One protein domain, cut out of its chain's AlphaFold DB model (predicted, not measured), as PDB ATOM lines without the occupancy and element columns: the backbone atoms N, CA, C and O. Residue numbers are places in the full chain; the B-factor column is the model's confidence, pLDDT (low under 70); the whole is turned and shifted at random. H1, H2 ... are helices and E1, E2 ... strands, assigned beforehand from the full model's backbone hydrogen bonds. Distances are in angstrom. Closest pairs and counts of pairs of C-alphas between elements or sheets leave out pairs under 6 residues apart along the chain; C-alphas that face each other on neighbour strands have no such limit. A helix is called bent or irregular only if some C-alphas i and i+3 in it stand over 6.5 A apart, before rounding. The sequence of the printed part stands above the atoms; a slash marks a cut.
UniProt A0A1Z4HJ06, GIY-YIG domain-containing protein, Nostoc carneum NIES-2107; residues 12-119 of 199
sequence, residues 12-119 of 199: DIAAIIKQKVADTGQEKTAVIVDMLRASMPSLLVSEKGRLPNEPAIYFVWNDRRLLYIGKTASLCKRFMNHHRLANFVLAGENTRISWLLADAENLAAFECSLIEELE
ATOM      1  N   ASP A  12     215.317 242.840 261.731       76.56
ATOM      2  CA  ASP A  12     215.631 243.200 263.111       76.56
ATOM      3  C   ASP A  12     217.062 243.745 263.246       76.56
ATOM      4  O   ASP A  12     217.266 244.828 263.798       76.56
ATOM      5  N   ILE A  13     218.055 243.069 262.660       78.62
ATOM      6  CA  ILE A  13     219.446 243.545 262.652       78.62
ATOM      7  C   ILE A  13     219.569 244.840 261.838       78.62
ATOM      8  O   ILE A  13     220.251 245.780 262.257       78.62
ATOM      9  N   ALA A  14     218.873 244.938 260.704       80.62
ATOM     10  CA  ALA A  14     218.862 246.149 259.890       80.62
ATOM     11  C   ALA A  14     218.274 247.353 260.649       80.62
ATOM     12  O   ALA A  14     218.786 248.471 260.514       80.62
ATOM     13  N   ALA A  15     217.233 247.141 261.460       82.56
ATOM     14  CA  ALA A  15     216.659 248.168 262.326       82.56
ATOM     15  C   ALA A  15     217.646 248.615 263.418       82.56
ATOM     16  O   ALA A  15     217.834 249.818 263.606       82.56
ATOM     17  N   ILE A  16     218.347 247.676 264.066       84.06
ATOM     18  CA  ILE A  16     219.372 247.980 265.081       84.06
ATOM     19  C   ILE A  16     220.506 248.823 264.489       84.06
ATOM     20  O   ILE A  16     220.928 249.807 265.098       84.06
ATOM     21  N   ILE A  17     220.984 248.477 263.288       82.69
ATOM     22  CA  ILE A  17     222.036 249.244 262.608       82.69
ATOM     23  C   ILE A  17     221.560 250.676 262.335       82.69
ATOM     24  O   ILE A  17     222.293 251.621 262.620       82.69
ATOM     25  N   LYS A  18     220.337 250.856 261.814       85.62
ATOM     26  CA  LYS A  18     219.768 252.191 261.556       85.62
ATOM     27  C   LYS A  18     219.662 253.019 262.835       85.62
ATOM     28  O   LYS A  18     220.036 254.188 262.816       85.62
ATOM     29  N   GLN A  19     219.207 252.408 263.929       87.12
ATOM     30  CA  GLN A  19     219.109 253.080 265.221       87.12
ATOM     31  C   GLN A  19     220.492 253.513 265.723       87.12
ATOM     32  O   GLN A  19     220.694 254.684 266.016       87.12
ATOM     33  N   LYS A  20     221.488 252.618 265.709       83.12
ATOM     34  CA  LYS A  20     222.854 252.961 266.134       83.12
ATOM     35  C   LYS A  20     223.510 254.038 265.273       83.12
ATOM     36  O   LYS A  20     224.265 254.851 265.800       83.12
ATOM     37  N   VAL A  21     223.247 254.055 263.967       88.06
ATOM     38  CA  VAL A  21     223.707 255.138 263.080       88.06
ATOM     39  C   VAL A  21     223.102 256.474 263.516       88.06
ATOM     40  O   VAL A  21     223.831 257.455 263.625       88.06
ATOM     41  N   ALA A  22     221.800 256.504 263.820       86.00
ATOM     42  CA  ALA A  22     221.127 257.710 264.297       86.00
ATOM     43  C   ALA A  22     221.662 258.172 265.664       86.00
ATOM     44  O   ALA A  22     221.899 259.362 265.851       86.00
ATOM     45  N   ASP A  23     221.912 257.236 266.582       86.25
ATOM     46  CA  ASP A  23     222.366 257.543 267.943       86.25
ATOM     47  C   ASP A  23     223.831 258.009 267.993       86.25
ATOM     48  O   ASP A  23     224.197 258.851 268.810       86.25
ATOM     49  N   THR A  24     224.696 257.446 267.142       83.06
ATOM     50  CA  THR A  24     226.153 257.695 267.183       83.06
ATOM     51  C   THR A  24     226.633 258.727 266.166       83.06
ATOM     52  O   THR A  24     227.767 259.194 266.270       83.06
ATOM     53  N   GLY A  25     225.821 259.046 265.152       85.50
ATOM     54  CA  GLY A  25     226.215 259.885 264.016       85.50
ATOM     55  C   GLY A  25     227.304 259.270 263.127       85.50
ATOM     56  O   GLY A  25     227.849 259.953 262.265       85.50
ATOM     57  N   GLN A  26     227.658 257.999 263.340       80.81
ATOM     58  CA  GLN A  26     228.688 257.306 262.572       80.81
ATOM     59  C   GLN A  26     228.133 256.753 261.263       80.81
ATOM     60  O   GLN A  26     226.953 256.419 261.150       80.81
ATOM     61  N   GLU A  27     229.007 256.573 260.276       83.75
ATOM     62  CA  GLU A  27     228.620 255.886 259.051       83.75
ATOM     63  C   GLU A  27     228.221 254.430 259.317       83.75
ATOM     64  O   GLU A  27     228.783 253.742 260.173       83.75
ATOM     65  N   LYS A  28     227.276 253.931 258.514       79.00
ATOM     66  CA  LYS A  28     226.739 252.566 258.612       79.00
ATOM     67  C   LYS A  28     227.838 251.500 258.671       79.00
ATOM     68  O   LYS A  28     227.735 250.562 259.456       79.00
ATOM     69  N   THR A  29     228.886 251.648 257.862       77.00
ATOM     70  CA  THR A  29     230.019 250.716 257.830       77.00
ATOM     71  C   THR A  29     230.761 250.684 259.163       77.00
ATOM     72  O   THR A  29     231.033 249.603 259.674       77.00
ATOM     73  N   ALA A  30     231.022 251.845 259.772       75.62
ATOM     74  CA  ALA A  30     231.692 251.922 261.068       75.62
ATOM     75  C   ALA A  30     230.868 251.239 262.167       75.62
ATOM     76  O   ALA A  30     231.413 250.464 262.948       75.62
ATOM     77  N   VAL A  31     229.546 251.441 262.164       79.94
ATOM     78  CA  VAL A  31     228.631 250.776 263.106       79.94
ATOM     79  C   VAL A  31     228.667 249.257 262.940       79.94
ATOM     80  O   VAL A  31     228.763 248.540 263.933       79.94
ATOM     81  N   ILE A  32     228.622 248.751 261.704       75.69
ATOM     82  CA  ILE A  32     228.669 247.307 261.428       75.69
ATOM     83  C   ILE A  32     230.004 246.708 261.879       75.69
ATOM     84  O   ILE A  32     230.017 245.675 262.544       75.69
ATOM     85  N   VAL A  33     231.121 247.362 261.559       76.25
ATOM     86  CA  VAL A  33     232.459 246.909 261.963       76.25
ATOM     87  C   VAL A  33     232.598 246.910 263.487       76.25
ATOM     88  O   VAL A  33     233.096 245.938 264.056       76.25
ATOM     89  N   ASP A  34     232.113 247.950 264.170       80.50
ATOM     90  CA  ASP A  34     232.135 248.026 265.633       80.50
ATOM     91  C   ASP A  34     231.234 246.943 266.265       80.50
ATOM     92  O   ASP A  34     231.621 246.330 267.262       80.50
ATOM     93  N   MET A  35     230.078 246.634 265.665       78.56
ATOM     94  CA  MET A  35     229.210 245.531 266.100       78.56
ATOM     95  C   MET A  35     229.877 244.161 265.924       78.56
ATOM     96  O   MET A  35     229.847 243.354 266.852       78.56
ATOM     97  N   LEU A  36     230.511 243.906 264.775       74.88
ATOM     98  CA  LEU A  36     231.254 242.667 264.534       74.88
ATOM     99  C   LEU A  36     232.400 242.514 265.538       74.88
ATOM    100  O   LEU A  36     232.522 241.464 266.169       74.88
ATOM    101  N   ARG A  37     233.185 243.575 265.767       75.94
ATOM    102  CA  ARG A  37     234.281 243.568 266.748       75.94
ATOM    103  C   ARG A  37     233.779 243.266 268.160       75.94
ATOM    104  O   ARG A  37     234.392 242.473 268.862       75.94
ATOM    105  N   ALA A  38     232.665 243.874 268.566       81.44
ATOM    106  CA  ALA A  38     232.085 243.678 269.893       81.44
ATOM    107  C   ALA A  38     231.462 242.285 270.091       81.44
ATOM    108  O   ALA A  38     231.332 241.834 271.226       81.44
ATOM    109  N   SER A  39     231.076 241.607 269.008       83.38
ATOM    110  CA  SER A  39     230.462 240.276 269.075       83.38
ATOM    111  C   SER A  39     231.458 239.139 269.334       83.38
ATOM    112  O   SER A  39     231.046 238.037 269.694       83.38
ATOM    113  N   MET A  40     232.761 239.396 269.175       88.69
ATOM    114  CA  MET A  40     233.814 238.391 269.315       88.69
ATOM    115  C   MET A  40     234.599 238.571 270.621       88.69
ATOM    116  O   MET A  40     234.932 239.702 270.988       88.69
ATOM    117  N   PRO A  41     234.984 237.475 271.301       93.62
ATOM    118  CA  PRO A  41     235.994 237.538 272.349       93.62
ATOM    119  C   PRO A  41     237.272 238.191 271.813       93.62
ATOM    120  O   PRO A  41     237.699 237.885 270.697       93.62
ATOM    121  N   SER A  42     237.881 239.086 272.599       94.75
ATOM    122  CA  SER A  42     239.127 239.749 272.209       94.75
ATOM    123  C   SER A  42     240.073 240.009 273.376       94.75
ATOM    124  O   SER A  42     239.646 240.307 274.494       94.75
ATOM    125  N   LEU A  43     241.373 239.964 273.093       95.62
ATOM    126  CA  LEU A  43     242.457 240.268 274.029       95.62
ATOM    127  C   LEU A  43     243.486 241.180 273.370       95.62
ATOM    128  O   LEU A  43     243.599 241.191 272.146       95.62
ATOM    129  N   LEU A  44     244.259 241.920 274.164       95.25
ATOM    130  CA  LEU A  44     245.424 242.623 273.627       95.25
ATOM    131  C   LEU A  44     246.475 241.616 273.141       95.25
ATOM    132  O   LEU A  44     246.609 240.519 273.686       95.25
ATOM    133  N   VAL A  45     247.272 241.995 272.139       93.94
ATOM    134  CA  VAL A  45     248.400 241.170 271.664       93.94
ATOM    135  C   VAL A  45     249.410 240.893 272.788       93.94
ATOM    136  O   VAL A  45     249.993 239.806 272.847       93.94
ATOM    137  N   SER A  46     249.586 241.834 273.720       90.44
ATOM    138  CA  SER A  46     250.405 241.657 274.929       90.44
ATOM    139  C   SER A  46     249.883 240.534 275.837       90.44
ATOM    140  O   SER A  46     250.672 239.831 276.464       90.44
ATOM    141  N   GLU A  47     248.574 240.276 275.826       92.88
ATOM    142  CA  GLU A  47     247.894 239.250 276.623       92.88
ATOM    143  C   GLU A  47     247.761 237.896 275.905       92.88
ATOM    144  O   GLU A  47     247.066 237.003 276.395       92.88
ATOM    145  N   LYS A  48     248.433 237.696 274.763       92.44
ATOM    146  CA  LYS A  48     248.334 236.473 273.937       92.44
ATOM    147  C   LYS A  48     248.546 235.148 274.690       92.44
ATOM    148  O   LYS A  48     248.093 234.108 274.223       92.44
ATOM    149  N   GLY A  49     249.196 235.165 275.858       90.62
ATOM    150  CA  GLY A  49     249.329 233.992 276.733       90.62
ATOM    151  C   GLY A  49     248.003 233.475 277.313       90.62
ATOM    152  O   GLY A  49     247.962 232.362 277.823       90.62
ATOM    153  N   ARG A  50     246.919 234.257 277.224       94.06
ATOM    154  CA  ARG A  50     245.565 233.901 277.686       94.06
ATOM    155  C   ARG A  50     244.660 233.377 276.564       94.06
ATOM    156  O   ARG A  50     243.473 233.160 276.796       94.06
ATOM    157  N   LEU A  51     245.183 233.222 275.346       95.94
ATOM    158  CA  LEU A  51     244.398 232.734 274.215       95.94
ATOM    159  C   LEU A  51     243.986 231.267 274.420       95.94
ATOM    160  O   LEU A  51     244.763 230.481 274.965       95.94
ATOM    161  N   PRO A  52     242.792 230.868 273.954       94.50
ATOM    162  CA  PRO A  52     242.332 229.490 274.064       94.50
ATOM    163  C   PRO A  52     243.173 228.530 273.212       94.50
ATOM    164  O   PRO A  52     243.739 228.890 272.176       94.50
ATOM    165  N   ASN A  53     243.218 227.267 273.626       95.00
ATOM    166  CA  ASN A  53     243.819 226.185 272.849       95.00
ATOM    167  C   ASN A  53     242.771 225.518 271.941       95.00
ATOM    168  O   ASN A  53     242.592 224.309 271.996       95.00
ATOM    169  N   GLU A  54     242.089 226.321 271.128       93.38
ATOM    170  CA  GLU A  54     240.987 225.868 270.273       93.38
ATOM    171  C   GLU A  54     241.228 226.220 268.797       93.38
ATOM    172  O   GLU A  54     241.949 227.194 268.511       93.38
ATOM    173  N   PRO A  55     240.625 225.468 267.858       93.25
ATOM    174  CA  PRO A  55     240.564 225.845 266.457       93.25
ATOM    175  C   PRO A  55     239.737 227.119 266.263       93.25
ATOM    176  O   PRO A  55     238.654 227.280 266.832       93.25
ATOM    177  N   ALA A  56     240.262 228.051 265.474       94.38
ATOM    178  CA  ALA A  56     239.636 229.351 265.302       94.38
ATOM    179  C   ALA A  56     240.047 230.048 264.003       94.38
ATOM    180  O   ALA A  56     241.158 229.856 263.490       94.38
ATOM    181  N   ILE A  57     239.170 230.942 263.548       94.31
ATOM    182  CA  ILE A  57     239.544 232.095 262.729       94.31
ATOM    183  C   ILE A  57     239.820 233.261 263.671       94.31
ATOM    184  O   ILE A  57     239.002 233.568 264.536       94.31
ATOM    185  N   TYR A  58     240.966 233.912 263.521       95.38
ATOM    186  CA  TYR A  58     241.336 235.083 264.305       95.38
ATOM    187  C   TYR A  58     241.532 236.306 263.425       95.38
ATOM    188  O   TYR A  58     241.973 236.224 262.282       95.38
ATOM    189  N   PHE A  59     241.236 237.451 264.023       95.44
ATOM    190  CA  PHE A  59     241.311 238.775 263.442       95.44
ATOM    191  C   PHE A  59     242.231 239.616 264.316       95.44
ATOM    192  O   PHE A  59     242.070 239.654 265.538       95.44
ATOM    193  N   VAL A  60     243.185 240.301 263.703       95.81
ATOM    194  CA  VAL A  60     244.071 241.238 264.384       95.81
ATOM    195  C   VAL A  60     243.669 242.644 263.988       95.81
ATOM    196  O   VAL A  60     243.692 242.996 262.811       95.81
ATOM    197  N   TRP A  61     243.300 243.431 264.989       93.81
ATOM    198  CA  TRP A  61     242.822 244.796 264.838       93.81
ATOM    199  C   TRP A  61     243.777 245.753 265.521       93.81
ATOM    200  O   TRP A  61     244.269 245.435 266.597       93.81
ATOM    201  N   ASN A  62     243.955 246.941 264.964       91.94
ATOM    202  CA  ASN A  62     244.470 248.086 265.703       91.94
ATOM    203  C   ASN A  62     243.437 249.204 265.602       91.94
ATOM    204  O   ASN A  62     243.129 249.681 264.509       91.94
ATOM    205  N   ASP A  63     242.817 249.528 266.735       87.19
ATOM    206  CA  ASP A  63     241.619 250.359 266.801       87.19
ATOM    207  C   ASP A  63     240.538 249.891 265.803       87.19
ATOM    208  O   ASP A  63     239.887 248.861 266.005       87.19
ATOM    209  N   ARG A  64     240.341 250.637 264.706       83.00
ATOM    210  CA  ARG A  64     239.355 250.338 263.654       83.00
ATOM    211  C   ARG A  64     239.937 249.671 262.412       83.00
ATOM    212  O   ARG A  64     239.175 249.308 261.521       83.00
ATOM    213  N   ARG A  65     241.255 249.496 262.352       87.62
ATOM    214  CA  ARG A  65     241.962 248.922 261.206       87.62
ATOM    215  C   ARG A  65     242.059 247.412 261.342       87.62
ATOM    216  O   ARG A  65     242.531 246.913 262.364       87.62
ATOM    217  N   LEU A  66     241.611 246.693 260.316       90.50
ATOM    218  CA  LEU A  66     241.779 245.247 260.220       90.50
ATOM    219  C   LEU A  66     243.149 244.943 259.622       90.50
ATOM    220  O   LEU A  66     243.361 245.066 258.418       90.50
ATOM    221  N   LEU A  67     244.081 244.532 260.472       93.00
ATOM    222  CA  LEU A  67     245.454 244.278 260.055       93.00
ATOM    223  C   LEU A  67     245.600 242.899 259.428       93.00
ATOM    224  O   LEU A  67     246.293 242.748 258.429       93.00
ATOM    225  N   TYR A  68     245.004 241.877 260.042       95.38
ATOM    226  CA  TYR A  68     245.246 240.501 259.630       95.38
ATOM    227  C   TYR A  68     244.077 239.580 259.960       95.38
ATOM    228  O   TYR A  68     243.458 239.707 261.014       95.38
ATOM    229  N   ILE A  69     243.831 238.607 259.091       94.56
ATOM    230  CA  ILE A  69     242.968 237.456 259.333       94.56
ATOM    231  C   ILE A  69     243.817 236.207 259.177       94.56
ATOM    232  O   ILE A  69     244.591 236.084 258.225       94.56
ATOM    233  N   GLY A  70     243.662 235.272 260.107       94.56
ATOM    234  CA  GLY A  70     244.279 233.969 259.972       94.56
ATOM    235  C   GLY A  70     243.436 232.842 260.543       94.56
ATOM    236  O   GLY A  70     242.549 233.056 261.365       94.56
ATOM    237  N   LYS A  71     243.773 231.613 260.163       94.44
ATOM    238  CA  LYS A  71     243.235 230.391 260.770       94.44
ATOM    239  C   LYS A  71     244.259 229.643 261.604       94.44
ATOM    240  O   LYS A  71     245.474 229.774 261.424       94.44
ATOM    241  N   THR A  72     243.767 228.801 262.503       94.38
ATOM    242  CA  THR A  72     244.603 227.895 263.289       94.38
ATOM    243  C   THR A  72     243.800 226.746 263.882       94.38
ATOM    244  O   THR A  72     242.620 226.900 264.166       94.38
ATOM    245  N   ALA A  73     244.461 225.610 264.114       93.44
ATOM    246  CA  ALA A  73     243.928 224.511 264.923       93.44
ATOM    247  C   ALA A  73     244.110 224.740 266.439       93.44
ATOM    248  O   ALA A  73     243.576 224.000 267.252       93.44
ATOM    249  N   SER A  74     244.916 225.733 266.824       93.81
ATOM    250  CA  SER A  74     245.130 226.142 268.213       93.81
ATOM    251  C   SER A  74     245.573 227.599 268.261       93.81
ATOM    252  O   SER A  74     246.655 227.953 267.773       93.81
ATOM    253  N   LEU A  75     244.733 228.460 268.833       94.00
ATOM    254  CA  LEU A  75     244.995 229.898 268.874       94.00
ATOM    255  C   LEU A  75     246.199 230.247 269.754       94.00
ATOM    256  O   LEU A  75     247.105 230.949 269.299       94.00
ATOM    257  N   CYS A  76     246.286 229.661 270.949       94.44
ATOM    258  CA  CYS A  76     247.447 229.808 271.824       94.44
ATOM    259  C   CYS A  76     248.757 229.397 271.131       94.44
ATOM    260  O   CYS A  76     249.707 230.181 271.095       94.44
ATOM    261  N   LYS A  77     248.822 228.196 270.531       93.38
ATOM    262  CA  LYS A  77     250.057 227.707 269.883       93.38
ATOM    263  C   LYS A  77     250.450 228.569 268.687       93.38
ATOM    264  O   LYS A  77     251.633 228.830 268.475       93.38
ATOM    265  N   ARG A  78     249.466 229.045 267.916       94.19
ATOM    266  CA  ARG A  78     249.706 229.910 266.754       94.19
ATOM    267  C   ARG A  78     250.370 231.226 267.142       94.19
ATOM    268  O   ARG A  78     251.253 231.678 266.417       94.19
ATOM    269  N   PHE A  79     249.986 231.805 268.277       93.81
ATOM    270  CA  PHE A  79     250.536 233.077 268.743       93.81
ATOM    271  C   PHE A  79     251.875 232.974 269.485       93.81
ATOM    272  O   PHE A  79     252.527 234.001 269.668       93.81
ATOM    273  N   MET A  80     252.345 231.769 269.830       87.75
ATOM    274  CA  MET A  80     253.699 231.579 270.379       87.75
ATOM    275  C   MET A  80     254.793 231.909 269.358       87.75
ATOM    276  O   MET A  80     255.768 232.565 269.700       87.75
ATOM    277  N   ASN A  81     254.608 231.488 268.103       83.38
ATOM    278  CA  ASN A  81     255.570 231.677 267.012       83.38
ATOM    279  C   ASN A  81     254.892 232.329 265.799       83.38
ATOM    280  O   ASN A  81     255.049 231.887 264.657       83.38
ATOM    281  N   HIS A  82     254.062 233.346 266.040       90.50
ATOM    282  CA  HIS A  82     253.349 233.996 264.948       90.50
ATOM    283  C   HIS A  82     254.319 234.801 264.080       90.50
ATOM    284  O   HIS A  82     254.895 235.785 264.527       90.50
ATOM    285  N   HIS A  83     254.440 234.422 262.810       84.94
ATOM    286  CA  HIS A  83     255.345 235.057 261.842       84.94
ATOM    287  C   HIS A  83     255.183 236.585 261.693       84.94
ATOM    288  O   HIS A  83     256.146 237.272 261.379       84.94
ATOM    289  N   ARG A  84     253.987 237.132 261.955       89.38
ATOM    290  CA  ARG A  84     253.699 238.585 261.945       89.38
ATOM    291  C   ARG A  84     253.580 239.217 263.332       89.38
ATOM    292  O   ARG A  84     253.074 240.326 263.447       89.38
ATOM    293  N   LEU A  85     254.008 238.529 264.394       89.88
ATOM    294  CA  LEU A  85     253.881 239.058 265.756       89.88
ATOM    295  C   LEU A  85     254.546 240.433 265.891       89.88
ATOM    296  O   LEU A  85     253.958 241.327 266.487       89.88
ATOM    297  N   ALA A  86     255.720 240.612 265.278       86.31
ATOM    298  CA  ALA A  86     256.415 241.894 265.253       86.31
ATOM    299  C   ALA A  86     255.569 243.002 264.600       86.31
ATOM    300  O   ALA A  86     255.446 244.074 265.175       86.31
ATOM    301  N   ASN A  87     254.920 242.742 263.457       89.56
ATOM    302  CA  ASN A  87     254.017 243.711 262.823       89.56
ATOM    303  C   ASN A  87     252.849 244.090 263.743       89.56
ATOM    304  O   ASN A  87     252.482 245.254 263.816       89.56
ATOM    305  N   PHE A  88     252.270 243.118 264.455       92.62
ATOM    306  CA  PHE A  88     251.130 243.368 265.341       92.62
ATOM    307  C   PHE A  88     251.515 244.224 266.544       92.62
ATOM    308  O   PHE A  88     250.774 245.110 266.941       92.62
ATOM    309  N   VAL A  89     252.687 243.964 267.111       88.00
ATOM    310  CA  VAL A  89     253.258 244.780 268.179       88.00
ATOM    311  C   VAL A  89     253.534 246.200 267.680       88.00
ATOM    312  O   VAL A  89     253.147 247.165 268.330       88.00
ATOM    313  N   LEU A  90     254.184 246.326 266.518       85.25
ATOM    314  CA  LEU A  90     254.571 247.619 265.949       85.25
ATOM    315  C   LEU A  90     253.374 248.457 265.496       85.25
ATOM    316  O   LEU A  90     253.473 249.677 265.470       85.25
ATOM    317  N   ALA A  91     252.239 247.828 265.180       87.44
ATOM    318  CA  ALA A  91     251.030 248.554 264.817       87.44
ATOM    319  C   ALA A  91     250.517 249.454 265.956       87.44
ATOM    320  O   ALA A  91     249.889 250.473 265.686       87.44
ATOM    321  N   GLY A  92     250.772 249.098 267.224       86.38
ATOM    322  CA  GLY A  92     250.477 249.945 268.383       86.38
ATOM    323  C   GLY A  92     249.923 249.199 269.598       86.38
ATOM    324  O   GLY A  92     249.560 248.022 269.531       86.38
ATOM    325  N   GLU A  93     249.827 249.913 270.720       84.44
ATOM    326  CA  GLU A  93     249.459 249.361 272.036       84.44
ATOM    327  C   GLU A  93     248.018 248.831 272.095       84.44
ATOM    328  O   GLU A  93     247.743 247.865 272.803       84.44
ATOM    329  N   ASN A  94     247.112 249.394 271.291       89.69
ATOM    330  CA  ASN A  94     245.715 248.960 271.194       89.69
ATOM    331  C   ASN A  94     245.507 247.775 270.244       89.69
ATOM    332  O   ASN A  94     244.368 247.475 269.877       89.69
ATOM    333  N   THR A  95     246.570 247.093 269.816       94.94
ATOM    334  CA  THR A  95     246.414 245.960 268.903       94.94
ATOM    335  C   THR A  95     245.770 244.776 269.626       94.94
ATOM    336  O   THR A  95     246.288 244.271 270.627       94.94
ATOM    337  N   ARG A  96     244.623 244.313 269.116       95.50
ATOM    338  CA  ARG A  96     243.801 243.246 269.699       95.50
ATOM    339  C   ARG A  96     243.675 242.050 268.774       95.50
ATOM    340  O   ARG A  96     243.544 242.187 267.563       95.50
ATOM    341  N   ILE A  97     243.620 240.874 269.382       96.56
ATOM    342  CA  ILE A  97     243.324 239.597 268.743       96.56
ATOM    343  C   ILE A  97     241.881 239.263 269.101       96.56
ATOM    344  O   ILE A  97     241.578 239.067 270.275       96.56
ATOM    345  N   SER A  98     240.999 239.224 268.108       95.69
ATOM    346  CA  SER A  98     239.621 238.732 268.242       95.69
ATOM    347  C   SER A  98     239.485 237.391 267.534       95.69
ATOM    348  O   SER A  98     240.246 237.132 266.603       95.69
ATOM    349  N   TRP A  99     238.557 236.527 267.936       94.94
ATOM    350  CA  TRP A  99     238.429 235.213 267.297       94.94
ATOM    351  C   TRP A  99     237.007 234.662 267.253       94.94
ATOM    352  O   TRP A  99     236.165 234.971 268.093       94.94
ATOM    353  N   LEU A 100     236.787 233.789 266.272       91.88
ATOM    354  CA  LEU A 100     235.627 232.921 266.127       91.88
ATOM    355  C   LEU A 100     236.099 231.479 266.251       91.88
ATOM    356  O   LEU A 100     236.966 231.044 265.488       91.88
ATOM    357  N   LEU A 101     235.532 230.743 267.204       90.38
ATOM    358  CA  LEU A 101     235.720 229.298 267.262       90.38
ATOM    359  C   LEU A 101     235.049 228.677 266.038       90.38
ATOM    360  O   LEU A 101     233.935 229.063 265.681       90.38
ATOM    361  N   ALA A 102     235.741 227.757 265.380       81.31
ATOM    362  CA  ALA A 102     235.235 227.125 264.173       81.31
ATOM    363  C   ALA A 102     235.756 225.697 264.058       81.31
ATOM    364  O   ALA A 102     236.895 225.415 264.427       81.31
ATOM    365  N   ASP A 103     234.933 224.815 263.498       80.44
ATOM    366  CA  ASP A 103     235.311 223.428 263.268       80.44
ATOM    367  C   ASP A 103     236.446 223.334 262.245       80.44
ATOM    368  O   ASP A 103     236.495 224.059 261.244       80.44
ATOM    369  N   ALA A 104     237.374 222.408 262.491       75.88
ATOM    370  CA  ALA A 104     238.601 222.288 261.710       75.88
ATOM    371  C   ALA A 104     238.353 222.015 260.215       75.88
ATOM    372  O   ALA A 104     239.184 222.388 259.384       75.88
ATOM    373  N   GLU A 105     237.215 221.401 259.875       75.81
ATOM    374  CA  GLU A 105     236.931 220.882 258.534       75.81
ATOM    375  C   GLU A 105     236.778 221.964 257.456       75.81
ATOM    376  O   GLU A 105     236.960 221.654 256.286       75.81
ATOM    377  N   ASN A 106     236.562 223.240 257.804       75.00
ATOM    378  CA  ASN A 106     236.372 224.308 256.806       75.00
ATOM    379  C   ASN A 106     237.167 225.597 257.063       75.00
ATOM    380  O   ASN A 106     236.942 226.610 256.397       75.00
ATOM    381  N   LEU A 107     238.145 225.571 257.974       86.31
ATOM    382  CA  LEU A 107     238.916 226.763 258.341       86.31
ATOM    383  C   LEU A 107     239.585 227.454 257.139       86.31
ATOM    384  O   LEU A 107     239.667 228.674 257.107       86.31
ATOM    385  N   ALA A 108     240.084 226.688 256.163       86.06
ATOM    386  CA  ALA A 108     240.803 227.241 255.012       86.06
ATOM    387  C   ALA A 108     239.889 227.982 254.034       86.06
ATOM    388  O   ALA A 108     240.196 229.107 253.652       86.06
ATOM    389  N   ALA A 109     238.764 227.370 253.660       82.06
ATOM    390  CA  ALA A 109     237.789 228.013 252.787       82.06
ATOM    391  C   ALA A 109     237.218 229.268 253.457       82.06
ATOM    392  O   ALA A 109     237.125 230.317 252.826       82.06
ATOM    393  N   PHE A 110     236.923 229.182 254.757       83.88
ATOM    394  CA  PHE A 110     236.362 230.301 255.499       83.88
ATOM    395  C   PHE A 110     237.348 231.469 255.654       83.88
ATOM    396  O   PHE A 110     236.978 232.617 255.425       83.88
ATOM    397  N   GLU A 111     238.616 231.187 255.970       90.44
ATOM    398  CA  GLU A 111     239.689 232.191 255.980       90.44
ATOM    399  C   GLU A 111     239.836 232.872 254.615       90.44
ATOM    400  O   GLU A 111     239.916 234.096 254.557       90.44
ATOM    401  N   CYS A 112     239.840 232.093 253.528       83.00
ATOM    402  CA  CYS A 112     239.997 232.613 252.170       83.00
ATOM    403  C   CYS A 112     238.884 233.606 251.828       83.00
ATOM    404  O   CYS A 112     239.180 234.747 251.484       83.00
ATOM    405  N   SER A 113     237.621 233.214 252.029       80.31
ATOM    406  CA  SER A 113     236.477 234.094 251.775       80.31
ATOM    407  C   SER A 113     236.528 235.368 252.618       80.31
ATOM    408  O   SER A 113     236.232 236.442 252.116       80.31
ATOM    409  N   LEU A 114     236.945 235.282 253.885       84.06
ATOM    410  CA  LEU A 114     237.070 236.466 254.738       84.06
ATOM    411  C   LEU A 114     238.210 237.395 254.302       84.06
ATOM    412  O   LEU A 114     238.058 238.609 254.385       84.06
ATOM    413  N   ILE A 115     239.347 236.856 253.855       85.88
ATOM    414  CA  ILE A 115     240.474 237.663 253.361       85.88
ATOM    415  C   ILE A 115     240.121 238.341 252.037       85.88
ATOM    416  O   ILE A 115     240.468 239.506 251.856       85.88
ATOM    417  N   GLU A 116     239.469 237.619 251.126       79.00
ATOM    418  CA  GLU A 116     239.004 238.158 249.844       79.00
ATOM    419  C   GLU A 116     238.019 239.305 250.066       79.00
ATOM    420  O   GLU A 116     238.168 240.366 249.473       79.00
ATOM    421  N   GLU A 117     237.069 239.112 250.975       78.19
ATOM    422  CA  GLU A 117     235.985 240.057 251.218       78.19
ATOM    423  C   GLU A 117     236.418 241.277 252.053       78.19
ATOM    424  O   GLU A 117     235.978 242.400 251.817       78.19
ATOM    425  N   LEU A 118     237.274 241.077 253.061       81.00
ATOM    426  CA  LEU A 118     237.646 242.132 254.016       81.00
ATOM    427  C   LEU A 118     239.002 242.782 253.732       81.00
ATOM    428  O   LEU A 118     239.346 243.766 254.382       81.00
ATOM    429  N   GLU A 119     239.774 242.213 252.808       84.69
ATOM    430  CA  GLU A 119     241.076 242.697 252.344       84.69
ATOM    431  C   GLU A 119     242.018 243.232 253.451       84.69
ATOM    432  O   GLU A 119     242.434 244.392 253.399       84.69
TER     433      GLU A 119
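What this domain is: This is residues 12 to 119 of the 199 residues of the protein "GIY-YIG domain-containing protein" of Nostoc carneum NIES-2107 (UniProt A0A1Z4HJ06). A strongly twisted sheet of four strands makes the core, with the long helix H6 packed along one face over E3 and the short helices H3 and H5 over the other. At one end, H1 and H2 make an L-shaped arm; H2 comes over the same face as H6, and H1 touches no part but H2. The 108 printed residues hold H1 H2 E1 H3 E2 E3 H4 H5 E4 H6 in chain order, a mixed class of helices and strands. The sheet runs E1 E4 E2 E3, antiparallel throughout, in three layers, with helices on both faces; the whole is compact, with a radius of gyration of the C-alphas of 14.8 A and spans of 43 by 33 by 24 A.

How they stand to each other: H1, residues 12 to 24, touches H2, residues 28 to 39, about perpendicular but only just at 70.4 degrees; the closest C-alphas, of Val 21 and Lys 28, are 6.0 A apart. The sheet holds E1, residues 42 to 44, E4, residues 95 to 101, E2, residues 56 to 62, and E3, residues 65 to 72. Within hydrogen-bond range are N 43 and O 97 of E1 and E4, 3.0 A, N 59 and O 98 of E2 and E4, 2.8 A, and N 58 and O 70 of the hairpin E2 and E3, 2.8 A. H2 is on the sheet at a height of 10.8 A. H3, residues 45 to 50, on the opposite face, joins E1 to E2 in a split strand-helix-strand unit, with E4 between the two strands and a right-handed crossover. H4, residues 75 to 80, only grazes the sheet with residues 75 to 79 and touches H3, the C-alphas of Lys 48 and Phe 79 being closest at 6.6 A. H5, residues 85 to 91, on the same face as H3, runs along the strands at 5 degrees to E2 on the local plane. E3, H4 H5 and E4 form a second split unit, with E2 between its strands, also right-handed. H6, residues 104 to 118, lies over E3 at a height of 8.6 A; the closest C-alphas, of Lys 71 and Leu 107, are 6.1 A apart. Every O i to N i+4 pair is within hydrogen-bond range in H1, H2, H4 and H5, against 9 of 11 in H6 and 0 of 2 in H3, where 2 of 3 O i to N i+3 pairs are within range.

Where its parts are: H1 begins at C-alpha 12, (215.631, 243.200, 263.111), and measures 18.4 A; H2 measures 16.6 A. E2, E3 and E4 measure 19.4 A, 21.3 A and 19.9 A. H6 measures 21.3 A and ends at C-alpha 118, (237.646, 242.132, 254.016). H3 and H6 are irregular: C-alphas 46 and 49 are 7.9 A apart, C-alphas 105 and 108 8.2 A.

The domain as a whole: The C-alphas farthest apart, of Ala 22 and Asn 81, are 43.3 A apart. The printed part has no cut, and its links between named elements are tight. Its mean pLDDT is 87.5, and no printed residue is under 70.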